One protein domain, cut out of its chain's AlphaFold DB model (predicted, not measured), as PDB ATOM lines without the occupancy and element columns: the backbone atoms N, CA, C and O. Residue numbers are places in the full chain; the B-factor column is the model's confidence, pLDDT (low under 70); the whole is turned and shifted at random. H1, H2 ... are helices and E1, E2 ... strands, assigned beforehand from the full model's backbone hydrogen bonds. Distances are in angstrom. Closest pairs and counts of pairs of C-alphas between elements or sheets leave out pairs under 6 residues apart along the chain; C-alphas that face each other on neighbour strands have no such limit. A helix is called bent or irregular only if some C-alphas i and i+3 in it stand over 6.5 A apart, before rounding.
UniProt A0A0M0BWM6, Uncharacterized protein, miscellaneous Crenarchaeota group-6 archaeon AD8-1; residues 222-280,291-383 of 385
ATOM      1  N   ASP A 222      18.956  23.429  13.449       66.62
ATOM      2  CA  ASP A 222      19.820  22.846  14.474       66.62
ATOM      3  C   ASP A 222      19.917  21.312  14.385       66.62
ATOM      4  O   ASP A 222      20.905  20.733  14.833       66.62
ATOM      5  N   TYR A 223      18.939  20.632  13.773       72.38
ATOM      6  CA  TYR A 223      18.992  19.179  13.562       72.38
ATOM      7  C   TYR A 223      20.111  18.808  12.581       72.38
ATOM      8  O   TYR A 223      20.898  17.899  12.847       72.38
ATOM      9  N   ILE A 224      20.251  19.576  11.497       77.25
ATOM     10  CA  ILE A 224      21.357  19.412  10.549       77.25
ATOM     11  C   ILE A 224      22.690  19.652  11.263       77.25
ATOM     12  O   ILE A 224      23.610  18.844  11.149       77.25
ATOM     13  N   GLN A 225      22.791  20.723  12.056       80.38
ATOM     14  CA  GLN A 225      24.006  21.016  12.826       80.38
ATOM     15  C   GLN A 225      24.351  19.897  13.815       80.38
ATOM     16  O   GLN A 225      25.527  19.568  13.983       80.38
ATOM     17  N   ARG A 226      23.347  19.256  14.420       77.38
ATOM     18  CA  ARG A 226      23.547  18.108  15.306       77.38
ATOM     19  C   ARG A 226      24.136  16.907  14.571       77.38
ATOM     20  O   ARG A 226      25.090  16.327  15.081       77.38
ATOM     21  N   ILE A 227      23.616  16.565  13.390       84.19
ATOM     22  CA  ILE A 227      24.172  15.480  12.563       84.19
ATOM     23  C   ILE A 227      25.652  15.753  12.277       84.19
ATOM     24  O   ILE A 227      26.495  14.890  12.523       84.19
ATOM     25  N   LYS A 228      25.985  16.974  11.834       88.81
ATOM     26  CA  LYS A 228      27.377  17.373  11.565       88.81
ATOM     27  C   LYS A 228      28.253  17.222  12.801       88.81
ATOM     28  O   LYS A 228      29.292  16.570  12.742       88.81
ATOM     29  N   TYR A 229      27.816  17.798  13.921       87.75
ATOM     30  CA  TYR A 229      28.531  17.740  15.192       87.75
ATOM     31  C   TYR A 229      28.790  16.295  15.624       87.75
ATOM     32  O   TYR A 229      29.919  15.945  15.959       87.75
ATOM     33  N   ASP A 230      27.773  15.437  15.583       88.94
ATOM     34  CA  ASP A 230      27.902  14.041  15.992       88.94
ATOM     35  C   ASP A 230      28.878  13.275  15.088       88.94
ATOM     36  O   ASP A 230      29.783  12.619  15.607       88.94
ATOM     37  N   ILE A 231      28.780  13.418  13.763       93.06
ATOM     38  CA  ILE A 231      29.709  12.779  12.815       93.06
ATOM     39  C   ILE A 231      31.151  13.238  13.076       93.06
ATOM     40  O   ILE A 231      32.056  12.406  13.192       93.06
ATOM     41  N   LEU A 232      31.377  14.547  13.220       92.88
ATOM     42  CA  LEU A 232      32.710  15.097  13.473       92.88
ATOM     43  C   LEU A 232      33.282  14.586  14.803       92.88
ATOM     44  O   LEU A 232      34.402  14.078  14.829       92.88
ATOM     45  N   ASN A 233      32.504  14.611  15.888       89.44
ATOM     46  CA  ASN A 233      32.963  14.128  17.196       89.44
ATOM     47  C   ASN A 233      33.264  12.636  17.223       89.44
ATOM     48  O   ASN A 233      34.234  12.217  17.857       89.44
ATOM     49  N   LYS A 234      32.445  11.819  16.551       93.50
ATOM     50  CA  LYS A 234      32.739  10.389  16.420       93.50
ATOM     51  C   LYS A 234      34.013  10.172  15.615       93.50
ATOM     52  O   LYS A 234      34.797   9.289  15.946       93.50
ATOM     53  N   THR A 235      34.276  11.017  14.625       94.50
ATOM     54  CA  THR A 235      35.510  10.942  13.842       94.50
ATOM     55  C   THR A 235      36.760  11.304  14.652       94.50
ATOM     56  O   THR A 235      37.797  10.658  14.496       94.50
ATOM     57  N   ILE A 236      36.657  12.280  15.561       92.94
ATOM     58  CA  ILE A 236      37.761  12.719  16.434       92.94
ATOM     59  C   ILE A 236      38.343  11.568  17.261       92.94
ATOM     60  O   ILE A 236      39.554  11.534  17.463       92.94
ATOM     61  N   LYS A 237      37.531  10.584  17.680       90.75
ATOM     62  CA  LYS A 237      38.003   9.436  18.481       90.75
ATOM     63  C   LYS A 237      39.232   8.741  17.888       90.75
ATOM     64  O   LYS A 237      40.087   8.294  18.644       90.75
ATOM     65  N   ARG A 238      39.319   8.662  16.558       93.81
ATOM     66  CA  ARG A 238      40.391   7.948  15.858       93.81
ATOM     67  C   ARG A 238      41.716   8.717  15.791       93.81
ATOM     68  O   ARG A 238      42.726   8.124  15.426       93.81
ATOM     69  N   GLN A 239      41.752  10.009  16.132       92.81
ATOM     70  CA  GLN A 239      42.993  10.798  16.064       92.81
ATOM     71  C   GLN A 239      44.089  10.269  16.995       92.81
ATOM     72  O   GLN A 239      45.261  10.351  16.642       92.81
ATOM     73  N   ASP A 240      43.700   9.690  18.132       90.69
ATOM     74  CA  ASP A 240      44.642   9.223  19.155       90.69
ATOM     75  C   ASP A 240      45.003   7.730  19.007       90.69
ATOM     76  O   ASP A 240      45.775   7.185  19.802       90.69
ATOM     77  N   TRP A 241      44.428   7.044  18.015       93.88
ATOM     78  CA  TRP A 241      44.686   5.626  17.749       93.88
ATOM     79  C   TRP A 241      46.085   5.420  17.160       93.88
ATOM     80  O   TRP A 241      46.625   6.307  16.499       93.88
ATOM     81  N   ILE A 242      46.669   4.236  17.362       92.81
ATOM     82  CA  ILE A 242      48.031   3.906  16.897       92.81
ATOM     83  C   ILE A 242      48.081   2.593  16.113       92.81
ATOM     84  O   ILE A 242      47.192   1.752  16.212       92.81
ATOM     85  N   ASP A 243      49.157   2.419  15.345       89.81
ATOM     86  CA  ASP A 243      49.569   1.143  14.751       89.81
ATOM     87  C   ASP A 243      48.429   0.359  14.074       89.81
ATOM     88  O   ASP A 243      47.813   0.838  13.115       89.81
ATOM     89  N   ASP A 244      48.146  -0.850  14.557       88.06
ATOM     90  CA  ASP A 244      47.148  -1.763  13.997       88.06
ATOM     91  C   ASP A 244      45.706  -1.267  14.166       88.06
ATOM     92  O   ASP A 244      44.816  -1.686  13.418       88.06
ATOM     93  N   GLU A 245      45.452  -0.350  15.105       91.75
ATOM     94  CA  GLU A 245      44.143   0.289  15.265       91.75
ATOM     95  C   GLU A 245      43.833   1.169  14.042       91.75
ATOM     96  O   GLU A 245      42.706   1.196  13.546       91.75
ATOM     97  N   LEU A 246      44.854   1.839  13.496       92.56
ATOM     98  CA  LEU A 246      44.723   2.737  12.347       92.56
ATOM     99  C   LEU A 246      44.557   2.002  11.012       92.56
ATOM    100  O   LEU A 246      44.136   2.628  10.036       92.56
ATOM    101  N   ARG A 247      44.901   0.712  10.939       91.94
ATOM    102  CA  ARG A 247      44.821  -0.086   9.701       91.94
ATOM    103  C   ARG A 247      43.417  -0.607   9.410       91.94
ATOM    104  O   ARG A 247      43.122  -0.924   8.263       91.94
ATOM    105  N   LYS A 248      42.559  -0.700  10.428       95.31
ATOM    106  CA  LYS A 248      41.176  -1.157  10.261       95.31
ATOM    107  C   LYS A 248      40.303  -0.023   9.745       95.31
ATOM    108  O   LYS A 248      40.491   1.137  10.123       95.31
ATOM    109  N   ASN A 249      39.337  -0.365   8.897       96.88
ATOM    110  CA  ASN A 249      38.361   0.608   8.414       96.88
ATOM    111  C   ASN A 249      37.590   1.194   9.598       96.88
ATOM    112  O   ASN A 249      37.421   0.531  10.622       96.88
ATOM    113  N   TYR A 250      37.120   2.429   9.460       97.75
ATOM    114  CA  TYR A 250      36.380   3.096  10.524       97.75
ATOM    115  C   TYR A 250      35.024   3.564  10.019       97.75
ATOM    116  O   TYR A 250      34.936   4.405   9.124       97.75
ATOM    117  N   ILE A 251      33.968   2.988  10.581       98.00
ATOM    118  CA  ILE A 251      32.588   3.227  10.179       98.00
ATOM    119  C   ILE A 251      31.886   3.979  11.301       98.00
ATOM    120  O   ILE A 251      31.904   3.562  12.457       98.00
ATOM    121  N   ILE A 252      31.223   5.072  10.945       98.06
ATOM    122  CA  ILE A 252      30.346   5.787  11.869       98.06
ATOM    123  C   ILE A 252      28.920   5.324  11.594       98.06
ATOM    124  O   ILE A 252      28.396   5.510  10.497       98.06
ATOM    125  N   ALA A 253      28.306   4.704  12.590       97.50
ATOM    126  CA  ALA A 253      26.963   4.161  12.538       97.50
ATOM    127  C   ALA A 253      25.981   5.111  13.231       97.50
ATOM    128  O   ALA A 253      26.035   5.325  14.437       97.50
ATOM    129  N   ILE A 254      25.082   5.708  12.463       95.81
ATOM    130  CA  ILE A 254      24.124   6.698  12.943       95.81
ATOM    131  C   ILE A 254      22.737   6.065  13.035       95.81
ATOM    132  O   ILE A 254      22.163   5.705  12.013       95.81
ATOM    133  N   ASP A 255      22.176   5.957  14.239       92.88
ATOM    134  CA  ASP A 255      20.764   5.616  14.434       92.88
ATOM    135  C   ASP A 255      19.933   6.898  14.497       92.88
ATOM    136  O   ASP A 255      19.975   7.665  15.465       92.88
ATOM    137  N   ASP A 256      19.199   7.141  13.421       89.50
ATOM    138  CA  ASP A 256      18.372   8.313  13.211       89.50
ATOM    139  C   ASP A 256      16.941   7.877  12.915       89.50
ATOM    140  O   ASP A 256      16.476   7.891  11.779       89.50
ATOM    141  N   GLY A 257      16.205   7.488  13.952       77.06
ATOM    142  CA  GLY A 257      14.770   7.223  13.837       77.06
ATOM    143  C   GLY A 257      13.902   8.486  13.758       77.06
ATOM    144  O   GLY A 257      12.686   8.387  13.959       77.06
ATOM    145  N   SER A 258      14.490   9.678  13.572       73.94
ATOM    146  CA  SER A 258      13.725  10.923  13.616       73.94
ATOM    147  C   SER A 258      12.722  10.999  12.463       73.94
ATOM    148  O   SER A 258      12.898  10.404  11.397       73.94
ATOM    149  N   ILE A 259      11.650  11.764  12.672       65.75
ATOM    150  CA  ILE A 259      10.678  12.060  11.611       65.75
ATOM    151  C   ILE A 259      11.252  12.996  10.536       65.75
ATOM    152  O   ILE A 259      10.653  13.125   9.474       65.75
ATOM    153  N   PHE A 260      12.392  13.639  10.814       74.69
ATOM    154  CA  PHE A 260      13.096  14.558   9.916       74.69
ATOM    155  C   PHE A 260      14.188  13.874   9.095       74.69
ATOM    156  O   PHE A 260      14.883  14.552   8.336       74.69
ATOM    157  N   PHE A 261      14.357  12.561   9.265       82.62
ATOM    158  CA  PHE A 261      15.327  11.795   8.507       82.62
ATOM    159  C   PHE A 261      15.087  11.979   7.007       82.62
ATOM    160  O   PHE A 261      14.001  11.715   6.488       82.62
ATOM    161  N   SER A 262      16.139  12.403   6.316       85.06
ATOM    162  CA  SER A 262      16.192  12.482   4.866       85.06
ATOM    163  C   SER A 262      17.595  12.114   4.419       85.06
ATOM    164  O   SER A 262      18.567  12.776   4.793       85.06
ATOM    165  N   LEU A 263      17.708  11.061   3.609       88.88
ATOM    166  CA  LEU A 263      18.986  10.655   3.030       88.88
ATOM    167  C   LEU A 263      19.591  11.779   2.179       88.88
ATOM    168  O   LEU A 263      20.800  11.984   2.215       88.88
ATOM    169  N   ASP A 264      18.754  12.561   1.492       87.19
ATOM    170  CA  ASP A 264      19.194  13.718   0.710       87.19
ATOM    171  C   ASP A 264      19.874  14.773   1.580       87.19
ATOM    172  O   ASP A 264      20.850  15.377   1.144       87.19
ATOM    173  N   THR A 265      19.419  14.962   2.826       87.56
ATOM    174  CA  THR A 265      20.114  15.829   3.786       87.56
ATOM    175  C   THR A 265      21.506  15.274   4.082       87.56
ATOM    176  O   THR A 265      22.481  16.005   3.955       87.56
ATOM    177  N   TYR A 266      21.641  13.983   4.400       92.69
ATOM    178  CA  TYR A 266      22.964  13.384   4.630       92.69
ATOM    179  C   TYR A 266      23.871  13.493   3.394       92.69
ATOM    180  O   TYR A 266      25.037  13.865   3.519       92.69
ATOM    181  N   ASN A 267      23.342  13.227   2.197       91.38
ATOM    182  CA  ASN A 267      24.083  13.353   0.945       91.38
ATOM    183  C   ASN A 267      24.552  14.789   0.695       91.38
ATOM    184  O   ASN A 267      25.724  15.016   0.384       91.38
ATOM    185  N   ALA A 268      23.645  15.754   0.850       91.44
ATOM    186  CA  ALA A 268      23.939  17.164   0.664       91.44
ATOM    187  C   ALA A 268      25.005  17.651   1.646       91.44
ATOM    188  O   ALA A 268      25.933  18.349   1.245       91.44
ATOM    189  N   GLU A 269      24.918  17.239   2.910       93.06
ATOM    190  CA  GLU A 269      25.883  17.665   3.918       93.06
ATOM    191  C   GLU A 269      27.243  16.988   3.762       93.06
ATOM    192  O   GLU A 269      28.269  17.646   3.916       93.06
ATOM    193  N   LEU A 270      27.296  15.699   3.423       95.44
ATOM    194  CA  LEU A 270      28.564  14.977   3.287       95.44
ATOM    195  C   LEU A 270      29.277  15.275   1.964       95.44
ATOM    196  O   LEU A 270      30.480  15.543   1.961       95.44
ATOM    197  N   PHE A 271      28.553  15.243   0.844       95.31
ATOM    198  CA  PHE A 271      29.134  15.360  -0.498       95.31
ATOM    199  C   PHE A 271      28.927  16.743  -1.109       95.31
ATOM    200  O   PHE A 271      29.838  17.265  -1.759       95.31
ATOM    201  N   GLY A 272      27.770  17.358  -0.869       94.12
ATOM    202  CA  GLY A 272      27.409  18.668  -1.396       94.12
ATOM    203  C   GLY A 272      26.085  18.688  -2.154       94.12
ATOM    204  O   GLY A 272      25.508  17.654  -2.488       94.12
ATOM    205  N   HIS A 273      25.609  19.888  -2.484       91.25
ATOM    206  CA  HIS A 273      24.352  20.063  -3.212       91.25
ATOM    207  C   HIS A 273      24.541  19.892  -4.721       91.25
ATOM    208  O   HIS A 273      25.079  20.774  -5.407       91.25
ATOM    209  N   ALA A 274      24.035  18.777  -5.253       89.62
ATOM    210  CA  ALA A 274      23.964  18.558  -6.689       89.62
ATOM    211  C   ALA A 274      23.077  19.627  -7.343       89.62
ATOM    212  O   ALA A 274      22.002  19.975  -6.861       89.62
ATOM    213  N   THR A 275      23.555  20.183  -8.450       88.50
ATOM    214  CA  THR A 275      22.839  21.158  -9.266       88.50
ATOM    215  C   THR A 275      22.488  20.498 -10.593       88.50
ATOM    216  O   THR A 275      23.374  20.021 -11.306       88.50
ATOM    217  N   TYR A 276      21.194  20.464 -10.906       88.00
ATOM    218  CA  TYR A 276      20.679  20.005 -12.190       88.00
ATOM    219  C   TYR A 276      20.588  21.177 -13.168       88.00
ATOM    220  O   TYR A 276      20.028  22.226 -12.846       88.00
ATOM    221  N   TYR A 277      21.120  20.997 -14.373       84.44
ATOM    222  CA  TYR A 277      21.069  21.994 -15.437       84.44
ATOM    223  C   TYR A 277      19.965  21.621 -16.422       84.44
ATOM    224  O   TYR A 277      20.016  20.555 -17.036       84.44
ATOM    225  N   SER A 278      18.989  22.518 -16.602       77.88
ATOM    226  CA  SER A 278      17.813  22.286 -17.453       77.88
ATOM    227  C   SER A 278      18.203  21.778 -18.850       77.88
ATOM    228  O   SER A 278      19.181  22.288 -19.415       77.88
ATOM    229  N   PRO A 279      17.513  20.762 -19.400       78.44
ATOM    230  CA  PRO A 279      17.750  20.276 -20.754       78.44
ATOM    231  C   PRO A 279      17.254  21.289 -21.798       78.44
ATOM    232  O   PRO A 279      16.745  22.357 -21.467       78.44
ATOM    233  N   ILE A 280      17.431  20.961 -23.079       71.94
ATOM    234  CA  ILE A 280      16.881  21.765 -24.177       71.94
ATOM    235  C   ILE A 280      15.360  21.774 -24.017       71.94
ATOM    236  O   ILE A 280      14.738  20.713 -24.047       71.94
ATOM    237  N   ALA A 291      20.425  24.373 -24.574       77.75
ATOM    238  CA  ALA A 291      20.540  24.175 -23.143       77.75
ATOM    239  C   ALA A 291      21.820  24.848 -22.626       77.75
ATOM    240  O   ALA A 291      22.863  24.735 -23.283       77.75
ATOM    241  N   PRO A 292      21.790  25.481 -21.441       79.81
ATOM    242  CA  PRO A 292      22.996  26.049 -20.856       79.81
ATOM    243  C   PRO A 292      24.068  24.954 -20.715       79.81
ATOM    244  O   PRO A 292      23.736  23.813 -20.364       79.81
ATOM    245  N   PRO A 293      25.346  25.242 -21.014       83.56
ATOM    246  CA  PRO A 293      26.404  24.256 -20.857       83.56
ATOM    247  C   PRO A 293      26.530  23.865 -19.383       83.56
ATOM    248  O   PRO A 293      26.467  24.709 -18.490       83.56
ATOM    249  N   VAL A 294      26.720  22.571 -19.128       86.50
ATOM    250  CA  VAL A 294      27.036  22.086 -17.781       86.50
ATOM    251  C   VAL A 294      28.458  22.554 -17.446       86.50
ATOM    252  O   VAL A 294      29.358  22.341 -18.267       86.50
ATOM    253  N   PRO A 295      28.697  23.198 -16.290       84.69
ATOM    254  CA  PRO A 295      30.029  23.660 -15.926       84.69
ATOM    255  C   PRO A 295      31.035  22.514 -15.894       84.69
ATOM    256  O   PRO A 295      30.763  21.439 -15.357       84.69
ATOM    257  N   ARG A 296      32.232  22.759 -16.434       84.38
ATOM    258  CA  ARG A 296      33.339  21.808 -16.310       84.38
ATOM    259  C   ARG A 296      33.811  21.772 -14.862       84.38
ATOM    260  O   ARG A 296      34.136  22.804 -14.282       84.38
ATOM    261  N   ILE A 297      33.884  20.573 -14.299       85.88
ATOM    262  CA  ILE A 297      34.353  20.368 -12.928       85.88
ATOM    263  C   ILE A 297      35.872  20.435 -12.900       85.88
ATOM    264  O   ILE A 297      36.550  19.746 -13.666       85.88
ATOM    265  N   LYS A 298      36.418  21.207 -11.960       87.88
ATOM    266  CA  LYS A 298      37.841  21.154 -11.646       87.88
ATOM    267  C   LYS A 298      38.158  19.841 -10.924       87.88
ATOM    268  O   LYS A 298      37.772  19.629  -9.772       87.88
ATOM    269  N   ILE A 299      38.883  18.960 -11.611       90.44
ATOM    270  CA  ILE A 299      39.397  17.715 -11.034       90.44
ATOM    271  C   ILE A 299      40.661  18.046 -10.230       90.44
ATOM    272  O   ILE A 299      41.758  18.156 -10.783       90.44
ATOM    273  N   ASN A 300      40.494  18.236  -8.922       92.06
ATOM    274  CA  ASN A 300      41.608  18.434  -7.994       92.06
ATOM    275  C   ASN A 300      42.293  17.098  -7.646       92.06
ATOM    276  O   ASN A 300      41.814  16.020  -8.007       92.06
ATOM    277  N   ASP A 301      43.425  17.159  -6.946       93.62
ATOM    278  CA  ASP A 301      44.240  15.966  -6.687       93.62
ATOM    279  C   ASP A 301      43.548  14.944  -5.778       93.62
ATOM    280  O   ASP A 301      43.733  13.744  -5.964       93.62
ATOM    281  N   GLN A 302      42.669  15.397  -4.881       93.50
ATOM    282  CA  GLN A 302      41.828  14.526  -4.056       93.50
ATOM    283  C   GLN A 302      40.870  13.680  -4.914       93.50
ATOM    284  O   GLN A 302      40.767  12.471  -4.711       93.50
ATOM    285  N   ILE A 303      40.232  14.276  -5.929       95.31
ATOM    286  CA  ILE A 303      39.386  13.540  -6.883       95.31
ATOM    287  C   ILE A 303      40.233  12.611  -7.760       95.31
ATOM    288  O   ILE A 303      39.845  11.465  -7.982       95.31
ATOM    289  N   LYS A 304      41.405  13.057  -8.241       96.06
ATOM    290  CA  LYS A 304      42.309  12.194  -9.027       96.06
ATOM    291  C   LYS A 304      42.734  10.960  -8.234       96.06
ATOM    292  O   LYS A 304      42.774   9.869  -8.796       96.06
ATOM    293  N   LEU A 305      43.057  11.131  -6.951       95.06
ATOM    294  CA  LEU A 305      43.451  10.034  -6.071       95.06
ATOM    295  C   LEU A 305      42.302   9.041  -5.878       95.06
ATOM    296  O   LEU A 305      42.499   7.851  -6.107       95.06
ATOM    297  N   ALA A 306      41.096   9.528  -5.578       96.69
ATOM    298  CA  ALA A 306      39.914   8.681  -5.442       96.69
ATOM    299  C   ALA A 306      39.605   7.895  -6.735       96.69
ATOM    300  O   ALA A 306      39.314   6.701  -6.688       96.69
ATOM    301  N   ILE A 307      39.742   8.521  -7.913       97.00
ATOM    302  CA  ILE A 307      39.600   7.824  -9.207       97.00
ATOM    303  C   ILE A 307      40.634   6.700  -9.340       97.00
ATOM    304  O   ILE A 307      40.266   5.588  -9.712       97.00
ATOM    305  N   LYS A 308      41.909   6.965  -9.016       96.25
ATOM    306  CA  LYS A 308      42.977   5.947  -9.047       96.25
ATOM    307  C   LYS A 308      42.715   4.793  -8.077       96.25
ATOM    308  O   LYS A 308      43.121   3.674  -8.356       96.25
ATOM    309  N   GLN A 309      42.023   5.064  -6.974       95.12
ATOM    310  CA  GLN A 309      41.615   4.075  -5.974       95.12
ATOM    311  C   GLN A 309      40.326   3.326  -6.343       95.12
ATOM    312  O   GLN A 309      39.863   2.519  -5.551       95.12
ATOM    313  N   GLY A 310      39.738   3.553  -7.523       96.38
ATOM    314  CA  GLY A 310      38.572   2.797  -7.996       96.38
ATOM    315  C   GLY A 310      37.212   3.429  -7.684       96.38
ATOM    316  O   GLY A 310      36.186   2.811  -7.944       96.38
ATOM    317  N   TRP A 311      37.163   4.675  -7.202       97.56
ATOM    318  CA  TRP A 311      35.900   5.347  -6.862       97.56
ATOM    319  C   TRP A 311      35.192   6.023  -8.038       97.56
ATOM    320  O   TRP A 311      34.177   6.680  -7.833       97.56
ATOM    321  N   LYS A 312      35.701   5.911  -9.270       96.50
ATOM    322  CA  LYS A 312      35.197   6.688 -10.418       96.50
ATOM    323  C   LYS A 312      33.673   6.603 -10.574       96.50
ATOM    324  O   LYS A 312      33.023   7.643 -10.661       96.50
ATOM    325  N   ASP A 313      33.114   5.397 -10.557       95.69
ATOM    326  CA  ASP A 313      31.678   5.189 -10.761       95.69
ATOM    327  C   ASP A 313      30.849   5.748  -9.598       95.69
ATOM    328  O   ASP A 313      29.823   6.391  -9.818       95.69
ATOM    329  N   TYR A 314      31.337   5.585  -8.366       95.56
ATOM    330  CA  TYR A 314      30.739   6.180  -7.169       95.56
ATOM    331  C   TYR A 314      30.708   7.711  -7.265       95.56
ATOM    332  O   TYR A 314      29.675   8.337  -7.039       95.56
ATOM    333  N   LEU A 315      31.823   8.330  -7.667       96.12
ATOM    334  CA  LEU A 315      31.934   9.784  -7.806       96.12
ATOM    335  C   LEU A 315      30.993  10.342  -8.884       96.12
ATOM    336  O   LEU A 315      30.484  11.450  -8.717       96.12
ATOM    337  N   VAL A 316      30.751   9.599  -9.971       95.31
ATOM    338  CA  VAL A 316      29.738   9.963 -10.980       95.31
ATOM    339  C   VAL A 316      28.338   9.873 -10.376       95.31
ATOM    340  O   VAL A 316      27.574  10.827 -10.476       95.31
ATOM    341  N   ARG A 317      27.994   8.779  -9.691       93.12
ATOM    342  CA  ARG A 317      26.660   8.610  -9.081       93.12
ATOM    343  C   ARG A 317      26.342   9.695  -8.056       93.12
ATOM    344  O   ARG A 317      25.261  10.269  -8.101       93.12
ATOM    345  N   MET A 318      27.324  10.067  -7.236       93.06
ATOM    346  CA  MET A 318      27.207  11.167  -6.273       93.06
ATOM    347  C   MET A 318      27.289  12.563  -6.909       93.06
ATOM    348  O   MET A 318      27.339  13.557  -6.191       93.06
ATOM    349  N   CYS A 319      27.335  12.673  -8.242       93.50
ATOM    350  CA  CYS A 319      27.455  13.929  -8.989       93.50
ATOM    351  C   CYS A 319      28.706  14.765  -8.642       93.50
ATOM    352  O   CYS A 319      28.785  15.940  -9.004       93.50
ATOM    353  N   ILE A 320      29.705  14.181  -7.970       93.94
ATOM    354  CA  ILE A 320      31.016  14.809  -7.737       93.94
ATOM    355  C   ILE A 320      31.769  14.935  -9.057       93.94
ATOM    356  O   ILE A 320      32.430  15.939  -9.316       93.94
ATOM    357  N   LEU A 321      31.680  13.888  -9.878       93.88
ATOM    358  CA  LEU A 321      31.948  13.952 -11.304       93.88
ATOM    359  C   LEU A 321      30.623  14.169 -12.035       93.88
ATOM    360  O   LEU A 321      29.559  13.821 -11.530       93.88
ATOM    361  N   GLN A 322      30.690  14.751 -13.229       92.50
ATOM    362  CA  GLN A 322      29.499  15.055 -14.010       92.50
ATOM    363  C   GLN A 322      28.703  13.774 -14.304       92.50
ATOM    364  O   GLN A 322      29.251  12.811 -14.840       92.50
ATOM    365  N   ASN A 323      27.404  13.804 -14.008       91.25
ATOM    366  CA  ASN A 323      26.454  12.740 -14.314       91.25
ATOM    367  C   ASN A 323      25.340  13.297 -15.202       91.25
ATOM    368  O   ASN A 323      24.401  13.941 -14.730       91.25
ATOM    369  N   GLY A 324      25.496  13.143 -16.517       89.19
ATOM    370  CA  GLY A 324      24.619  13.786 -17.493       89.19
ATOM    371  C   GLY A 324      24.627  15.311 -17.336       89.19
ATOM    372  O   GLY A 324      25.627  15.971 -17.630       89.19
ATOM    373  N   ARG A 325      23.503  15.871 -16.873       90.56
ATOM    374  CA  ARG A 325      23.325  17.312 -16.617       90.56
ATOM    375  C   ARG A 325      23.327  17.680 -15.130       90.56
ATOM    376  O   ARG A 325      22.922  18.785 -14.787       90.56
ATOM    377  N   SER A 326      23.798  16.778 -14.271       90.50
ATOM    378  CA  SER A 326      23.930  16.990 -12.828       90.50
ATOM    379  C   SER A 326      25.395  17.036 -12.405       90.50
ATOM    380  O   SER A 326      26.224  16.259 -12.886       90.50
ATOM    381  N   VAL A 327      25.711  17.956 -11.495       93.88
ATOM    382  CA  VAL A 327      27.053  18.131 -10.921       93.88
ATOM    383  C   VAL A 327      26.971  18.833  -9.568       93.88
ATOM    384  O   VAL A 327      26.108  19.684  -9.383       93.88
ATOM    385  N   ILE A 328      27.884  18.531  -8.643       93.31
ATOM    386  CA  ILE A 328      28.155  19.318  -7.432       93.31
ATOM    387  C   ILE A 328      29.248  20.358  -7.750       93.31
ATOM    388  O   ILE A 328      30.416  19.992  -7.920       93.31
ATOM    389  N   PRO A 329      28.908  21.660  -7.839       90.62
ATOM    390  CA  PRO A 329      29.893  22.729  -7.989       90.62
ATOM    391  C   PRO A 329      30.876  22.786  -6.813       90.62
ATOM    392  O   PRO A 329      30.531  22.437  -5.686       90.62
ATOM    393  N   GLU A 330      32.093  23.285  -7.048       89.75
ATOM    394  CA  GLU A 330      33.151  23.348  -6.025       89.75
ATOM    395  C   GLU A 330      32.727  24.141  -4.776       89.75
ATOM    396  O   GLU A 330      32.969  23.695  -3.661       89.75
ATOM    397  N   ASN A 331      31.996  25.245  -4.955       90.31
ATOM    398  CA  ASN A 331      31.465  26.074  -3.867       90.31
ATOM    399  C   ASN A 331      30.242  25.479  -3.143       90.31
ATOM    400  O   ASN A 331      29.713  26.107  -2.231       90.31
ATOM    401  N   LYS A 332      29.766  24.304  -3.564       92.56
ATOM    402  CA  LYS A 332      28.645  23.581  -2.945       92.56
ATOM    403  C   LYS A 332      29.066  22.229  -2.368       92.56
ATOM    404  O   LYS A 332      28.193  21.429  -2.045       92.56
ATOM    405  N   ARG A 333      30.371  21.950  -2.281       94.00
ATOM    406  CA  ARG A 333      30.907  20.696  -1.735       94.00
ATOM    407  C   ARG A 333      30.667  20.590  -0.229       94.00
ATOM    408  O   ARG A 333      30.770  21.583   0.486       94.00
ATOM    409  N   GLY A 334      30.364  19.374   0.214       95.31
ATOM    410  CA  GLY A 334      30.051  19.038   1.601       95.31
ATOM    411  C   GLY A 334      31.275  18.725   2.465       95.31
ATOM    412  O   GLY A 334      32.428  18.949   2.082       95.31
ATOM    413  N   LEU A 335      31.012  18.181   3.652       96.06
ATOM    414  CA  LEU A 335      32.005  17.961   4.701       96.06
ATOM    415  C   LEU A 335      33.173  17.069   4.261       96.06
ATOM    416  O   LEU A 335      34.301  17.349   4.648       96.06
ATOM    417  N   PHE A 336      32.978  16.046   3.419       96.00
ATOM    418  CA  PHE A 336      34.091  15.182   2.993       96.00
ATOM    419  C   PHE A 336      35.176  15.910   2.179       96.00
ATOM    420  O   PHE A 336      36.291  15.403   2.027       96.00
ATOM    421  N   PHE A 337      34.875  17.100   1.656       94.12
ATOM    422  CA  PHE A 337      35.858  17.955   0.994       94.12
ATOM    423  C   PHE A 337      36.462  19.001   1.927       94.12
ATOM    424  O   PHE A 337      37.630  19.348   1.761       94.12
ATOM    425  N   ASN A 338      35.675  19.498   2.882       93.50
ATOM    426  CA  ASN A 338      36.019  20.691   3.656       93.50
ATOM    427  C   ASN A 338      36.563  20.358   5.055       93.50
ATOM    428  O   ASN A 338      37.342  21.129   5.604       93.50
ATOM    429  N   GLU A 339      36.205  19.199   5.610       96.06
ATOM    430  CA  GLU A 339      36.567  18.784   6.965       96.06
ATOM    431  C   GLU A 339      37.665  17.722   6.932       96.06
ATOM    432  O   GLU A 339      37.420  16.535   6.698       96.06
ATOM    433  N   SER A 340      38.906  18.139   7.199       94.94
ATOM    434  CA  SER A 340      40.078  17.250   7.177       94.94
ATOM    435  C   SER A 340      39.943  16.070   8.139       94.94
ATOM    436  O   SER A 340      40.423  14.976   7.835       94.94
ATOM    437  N   ILE A 341      39.241  16.270   9.257       96.06
ATOM    438  CA  ILE A 341      39.001  15.238  10.259       96.06
ATOM    439  C   ILE A 341      38.245  14.041   9.678       96.06
ATOM    440  O   ILE A 341      38.561  12.906  10.027       96.06
ATOM    441  N   LEU A 342      37.326  14.260   8.725       96.94
ATOM    442  CA  LEU A 342      36.523  13.196   8.113       96.94
ATOM    443  C   LEU A 342      37.332  12.211   7.278       96.94
ATOM    444  O   LEU A 342      36.847  11.118   7.000       96.94
ATOM    445  N   LYS A 343      38.590  12.524   6.950       96.62
ATOM    446  CA  LYS A 343      39.498  11.547   6.335       96.62
ATOM    447  C   LYS A 343      39.731  10.327   7.232       96.62
ATOM    448  O   LYS A 343      40.053   9.261   6.718       96.62
ATOM    449  N   ASN A 344      39.514  10.453   8.541       97.00
ATOM    450  CA  ASN A 344      39.613   9.343   9.485       97.00
ATOM    451  C   ASN A 344      38.415   8.382   9.442       97.00
ATOM    452  O   ASN A 344      38.461   7.371  10.131       97.00
ATOM    453  N   ALA A 345      37.362   8.649   8.667       97.69
ATOM    454  CA  ALA A 345      36.216   7.753   8.526       97.69
ATOM    455  C   ALA A 345      36.158   7.157   7.115       97.69
ATOM    456  O   ALA A 345      36.195   7.885   6.123       97.69
ATOM    457  N   THR A 346      36.026   5.833   7.027       97.38
ATOM    458  CA  THR A 346      35.851   5.090   5.772       97.38
ATOM    459  C   THR A 346      34.446   5.269   5.208       97.38
ATOM    460  O   THR A 346      34.276   5.414   3.999       97.38
ATOM    461  N   ALA A 347      33.427   5.239   6.066       97.12
ATOM    462  CA  ALA A 347      32.037   5.379   5.655       97.12
ATOM    463  C   ALA A 347      31.141   5.815   6.817       97.12
ATOM    464  O   ALA A 347      31.473   5.636   7.992       97.12
ATOM    465  N   LEU A 348      29.974   6.337   6.455       97.38
ATOM    466  CA  LEU A 348      28.818   6.428   7.329       97.38
ATOM    467  C   LEU A 348      27.840   5.304   6.985       97.38
ATOM    468  O   LEU A 348      27.554   5.079   5.809       97.38
ATOM    469  N   ILE A 349      27.280   4.651   7.998       96.81
ATOM    470  CA  ILE A 349      26.073   3.840   7.846       96.81
ATOM    471  C   ILE A 349      24.960   4.476   8.666       96.81
ATOM    472  O   ILE A 349      25.115   4.709   9.860       96.81
ATOM    473  N   VAL A 350      23.843   4.798   8.030       96.12
ATOM    474  CA  VAL A 350      22.706   5.433   8.697       96.12
ATOM    475  C   VAL A 350      21.576   4.427   8.789       96.12
ATOM    476  O   VAL A 350      21.280   3.737   7.818       96.12
ATOM    477  N   ARG A 351      20.941   4.340   9.950       94.56
ATOM    478  CA  ARG A 351      19.737   3.557  10.187       94.56
ATOM    479  C   ARG A 351      18.580   4.511  10.454       94.56
ATOM    480  O   ARG A 351      18.679   5.402  11.282       94.56
ATOM    481  N   ASN A 352      17.455   4.262   9.803       89.44
ATOM    482  CA  ASN A 352      16.158   4.865  10.096       89.44
ATOM    483  C   ASN A 352      15.144   3.727  10.093       89.44
ATOM    484  O   ASN A 352      14.931   3.034   9.090       89.44
ATOM    485  N   ARG A 353      14.541   3.494  11.259       82.25
ATOM    486  CA  ARG A 353      13.626   2.372  11.499       82.25
ATOM    487  C   ARG A 353      14.309   1.020  11.217       82.25
ATOM    488  O   ARG A 353      15.094   0.535  12.028       82.25
ATOM    489  N   LYS A 354      13.980   0.377  10.092       82.69
ATOM    490  CA  LYS A 354      14.494  -0.948   9.689       82.69
ATOM    491  C   LYS A 354      15.388  -0.895   8.448       82.69
ATOM    492  O   LYS A 354      15.837  -1.941   7.997       82.69
ATOM    493  N   GLN A 355      15.583   0.288   7.877       91.81
ATOM    494  CA  GLN A 355      16.378   0.484   6.673       91.81
ATOM    495  C   GLN A 355      17.759   1.011   7.052       91.81
ATOM    496  O   GLN A 355      17.895   1.757   8.025       91.81
ATOM    497  N   PHE A 356      18.754   0.587   6.279       94.88
ATOM    498  CA  PHE A 356      20.149   0.974   6.425       94.88
ATOM    499  C   PHE A 356      20.622   1.589   5.113       94.88
ATOM    500  O   PHE A 356      20.306   1.069   4.040       94.88
ATOM    501  N   TRP A 357      21.371   2.681   5.217       95.50
ATOM    502  CA  TRP A 357      21.963   3.382   4.087       95.50
ATOM    503  C   TRP A 357      23.463   3.514   4.266       95.50
ATOM    504  O   TRP A 357      23.916   3.940   5.329       95.50
ATOM    505  N   LEU A 358      24.224   3.194   3.225       96.06
ATOM    506  CA  LEU A 358      25.675   3.340   3.219       96.06
ATOM    507  C   LEU A 358      26.096   4.593   2.439       96.06
ATOM    508  O   LEU A 358      25.779   4.751   1.260       96.06
ATOM    509  N   LEU A 359      26.881   5.443   3.097       96.44
ATOM    510  CA  LEU A 359      27.476   6.665   2.561       96.44
ATOM    511  C   LEU A 359      28.998   6.541   2.659       96.44
ATOM    512  O   LEU A 359      29.604   6.876   3.677       96.44
ATOM    513  N   ALA A 360      29.629   6.007   1.614       96.56
ATOM    514  CA  ALA A 360      31.069   5.770   1.614       96.56
ATOM    515  C   ALA A 360      31.869   7.069   1.439       96.56
ATOM    516  O   ALA A 360      31.455   7.978   0.716       96.56
ATOM    517  N   ASN A 361      33.038   7.141   2.078       97.62
ATOM    518  CA  ASN A 361      33.951   8.270   1.963       97.62
ATOM    519  C   ASN A 361      35.082   7.948   0.967       97.62
ATOM    520  O   ASN A 361      36.094   7.355   1.352       97.62
ATOM    521  N   PRO A 362      34.981   8.385  -0.304       97.38
ATOM    522  CA  PRO A 362      36.028   8.154  -1.301       97.38
ATOM    523  C   PRO A 362      37.319   8.936  -1.008       97.38
ATOM    524  O   PRO A 362      38.320   8.764  -1.704       97.38
ATOM    525  N   PHE A 363      37.306   9.807   0.004       97.50
ATOM    526  CA  PHE A 363      38.413  10.678   0.380       97.50
ATOM    527  C   PHE A 363      39.014  10.345   1.747       97.50
ATOM    528  O   PHE A 363      39.783  11.145   2.286       97.50
ATOM    529  N   ALA A 364      38.682   9.174   2.298       97.19
ATOM    530  CA  ALA A 364      39.309   8.655   3.504       97.19
ATOM    531  C   ALA A 364      40.835   8.532   3.339       97.19
ATOM    532  O   ALA A 364      41.352   8.448   2.216       97.19
ATOM    533  N   GLU A 365      41.560   8.504   4.458       95.44
ATOM    534  CA  GLU A 365      43.005   8.278   4.478       95.44
ATOM    535  C   GLU A 365      43.377   7.005   3.701       95.44
ATOM    536  O   GLU A 365      42.672   6.001   3.822       95.44
ATOM    537  N   PRO A 366      44.510   6.978   2.968       93.50
ATOM    538  CA  PRO A 366      44.855   5.861   2.086       93.50
ATOM    539  C   PRO A 366      44.790   4.473   2.737       93.50
ATOM    540  O   PRO A 366      44.368   3.522   2.092       93.50
ATOM    541  N   LYS A 367      45.159   4.365   4.020       93.06
ATOM    542  CA  LYS A 367      45.155   3.112   4.796       93.06
ATOM    543  C   LYS A 367      43.763   2.528   5.067       93.06
ATOM    544  O   LYS A 367      43.667   1.342   5.340       93.06
ATOM    545  N   ILE A 368      42.711   3.342   4.999       94.88
ATOM    546  CA  ILE A 368      41.317   2.936   5.252       94.88
ATOM    547  C   ILE A 368      40.382   3.325   4.101       94.88
ATOM    548  O   ILE A 368      39.161   3.340   4.254       94.88
ATOM    549  N   ASN A 369      40.955   3.694   2.955       95.88
ATOM    550  CA  ASN A 369      40.225   4.052   1.752       95.88
ATOM    551  C   ASN A 369      39.954   2.777   0.950       95.88
ATOM    552  O   ASN A 369      40.850   2.246   0.294       95.88
ATOM    553  N   ASN A 370      38.727   2.266   1.046       93.94
ATOM    554  CA  ASN A 370      38.379   0.964   0.492       93.94
ATOM    555  C   ASN A 370      37.116   1.029  -0.391       93.94
ATOM    556  O   ASN A 370      36.011   1.030   0.150       93.94
ATOM    557  N   PRO A 371      37.236   1.024  -1.734       93.31
ATOM    558  CA  PRO A 371      36.080   1.021  -2.643       93.31
ATOM    559  C   PRO A 371      35.222  -0.246  -2.533       93.31
ATOM    560  O   PRO A 371      34.034  -0.216  -2.856       93.31
ATOM    561  N   ASN A 372      35.790  -1.363  -2.063       91.88
ATOM    562  CA  ASN A 372      35.051  -2.618  -1.932       91.88
ATOM    563  C   ASN A 372      34.060  -2.602  -0.765       91.88
ATOM    564  O   ASN A 372      33.199  -3.475  -0.715       91.88
ATOM    565  N   ILE A 373      34.104  -1.588   0.111       91.50
ATOM    566  CA  ILE A 373      33.143  -1.445   1.210       91.50
ATOM    567  C   ILE A 373      31.688  -1.442   0.717       91.50
ATOM    568  O   ILE A 373      30.804  -1.945   1.395       91.50
ATOM    569  N   LEU A 374      31.440  -0.958  -0.503       89.50
ATOM    570  CA  LEU A 374      30.107  -0.938  -1.113       89.50
ATOM    571  C   LEU A 374      29.536  -2.339  -1.366       89.50
ATOM    572  O   LEU A 374      28.324  -2.507  -1.384       89.50
ATOM    573  N   LYS A 375      30.401  -3.336  -1.587       87.06
ATOM    574  CA  LYS A 375      29.995  -4.726  -1.845       87.06
ATOM    575  C   LYS A 375      29.739  -5.496  -0.552       87.06
ATOM    576  O   LYS A 375      28.915  -6.397  -0.543       87.06
ATOM    577  N   GLU A 376      30.445  -5.134   0.516       84.31
ATOM    578  CA  GLU A 376      30.355  -5.786   1.830       84.31
ATOM    579  C   GLU A 376      29.016  -5.500   2.528       84.31
ATOM    580  O   GLU A 376      28.557  -6.294   3.340       84.31
ATOM    581  N   PHE A 377      28.362  -4.386   2.193       85.44
ATOM    582  CA  PHE A 377      27.071  -3.986   2.759       85.44
ATOM    583  C   PHE A 377      25.941  -4.095   1.729       85.44
ATOM    584  O   PHE A 377      25.204  -3.136   1.518       85.44
ATOM    585  N   SER A 378      25.811  -5.254   1.078       74.62
ATOM    586  CA  SER A 378      24.848  -5.468  -0.012       74.62
ATOM    587  C   SER A 378      23.380  -5.283   0.384       74.62
ATOM    588  O   SER A 378      22.562  -4.977  -0.480       74.62
ATOM    589  N   ASP A 379      23.039  -5.463   1.666       79.62
ATOM    590  CA  ASP A 379      21.669  -5.267   2.161       79.62
ATOM    591  C   ASP A 379      21.372  -3.808   2.557       79.62
ATOM    592  O   ASP A 379      20.213  -3.459   2.808       79.62
ATOM    593  N   ALA A 380      22.392  -2.943   2.640       74.62
ATOM    594  CA  ALA A 380      22.171  -1.508   2.766       74.62
ATOM    595  C   ALA A 380      21.864  -0.915   1.395       74.62
ATOM    596  O   ALA A 380      22.544  -1.188   0.407       74.62
ATOM    597  N   LYS A 381      20.890  -0.005   1.370       84.19
ATOM    598  CA  LYS A 381      20.725   0.885   0.226       84.19
ATOM    599  C   LYS A 381      21.962   1.755   0.120       84.19
ATOM    600  O   LYS A 381      22.425   2.306   1.122       84.19
ATOM    601  N   ILE A 382      22.505   1.902  -1.074       81.12
ATOM    602  CA  ILE A 382      23.642   2.804  -1.230       81.12
ATOM    603  C   ILE A 382      23.108   4.228  -1.377       81.12
ATOM    604  O   ILE A 382      22.049   4.419  -1.953       81.12
ATOM    605  N   GLY A 383      23.812   5.231  -0.849       55.22
ATOM    606  CA  GLY A 383      23.329   6.612  -0.726       55.22
ATOM    607  C   GLY A 383      22.699   7.276  -1.959       55.22
ATOM    608  O   GLY A 383      22.029   8.288  -1.800       55.22
TER     609      GLY A 383
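What this domain is: This is residues 222 to 280 and 291 to 383 of the 385 residues of an uncharacterized protein of miscellaneous Crenarchaeota group-6 archaeon AD8-1 (UniProt A0A0M0BWM6). A small three-stranded sheet has H1 and H3 over one face, while H8 grazes its E3 side; H4, H5 and long loops make a looser part away from the sheet, and the stretches beside the cut, ending at residues 280 and 291, reach out from it as an arm. Residues 240 to 245, of which 243 to 245 belong to H2, stick out far from that arm. The printed part has 152 residues with eight named helices and three named strands, in the order H1 H2 E1 H3 H4 H5 H6 H7 E2 E3 H8; the sheet, E1 E2 E3, is mixed, and the class is mixed, helices and strands. The whole is compact, with a radius of gyration of the C-alphas of 15.7 A and spans of 51 by 38 by 30 A.

Where its parts are: Find C-alpha 222 at (19.820, 22.846, 14.474); from there H1 runs 28.7 A to residue 240, only just irregular, with C-alphas 237 and 240 6.7 A apart. Next come H2, residues 243 to 247, and E1, residues 249 to 255, 19.3 A long from C-alpha 249 at (38.361, 0.608, 8.414). Read on through H3, 263 to 270, H4, 301 to 308, H5, 312 to 317, H6, 335 to 338, and H7, 340 to 344. E2, 347 to 352, spans 16.5 A and E3, 355 to 360, 16.4 A; H8, 373 to 376, ends at C-alpha 376 (30.355, -5.786, 1.830).

How they stand to each other: Start with H1, over E1 at a height over the sheet of 10.2 A; their closest C-alphas are those of Lys 234 and Ile 252, 6.9 A. E1 is parallel to E2, with N 254 and O 349 2.8 A apart; the hairpin E2 and E3 is antiparallel, with N 350 and O 357 2.8 A apart. H3, on the same face as H1, is over E2 and E3. H1 touches H7 with residues 232 to 239 alone, closest at the C-alphas of Thr 235 and Asn 344, 6.2 A. H6 only just touches H3, with 3 pairs of C-alphas within 8 A, closest at Leu 335 and Leu 270, 4.8 A. H4 and H5, about perpendicular at 74 degrees, are close but not clearly touching. In H3, H4 and H5 every O i to N i+4 pair is within hydrogen-bond range; H1 has 11 of 15, H2 and H7 0 of 1 but 2 of 2 O i to N i+3 pairs, and H6 and H8 are too short for an i+4 pair.

The domain as a whole: The C-alphas farthest apart, those of Asp 243 and Ile 280, are 54.9 A apart. Residues 281 to 290 are not printed; C-alphas 280 and 291 are 4.5 A apart across the cut. The links H5 to H6 and E3 to H8 are long. Confidence is low, under 70, at residues 222, 259 and 383.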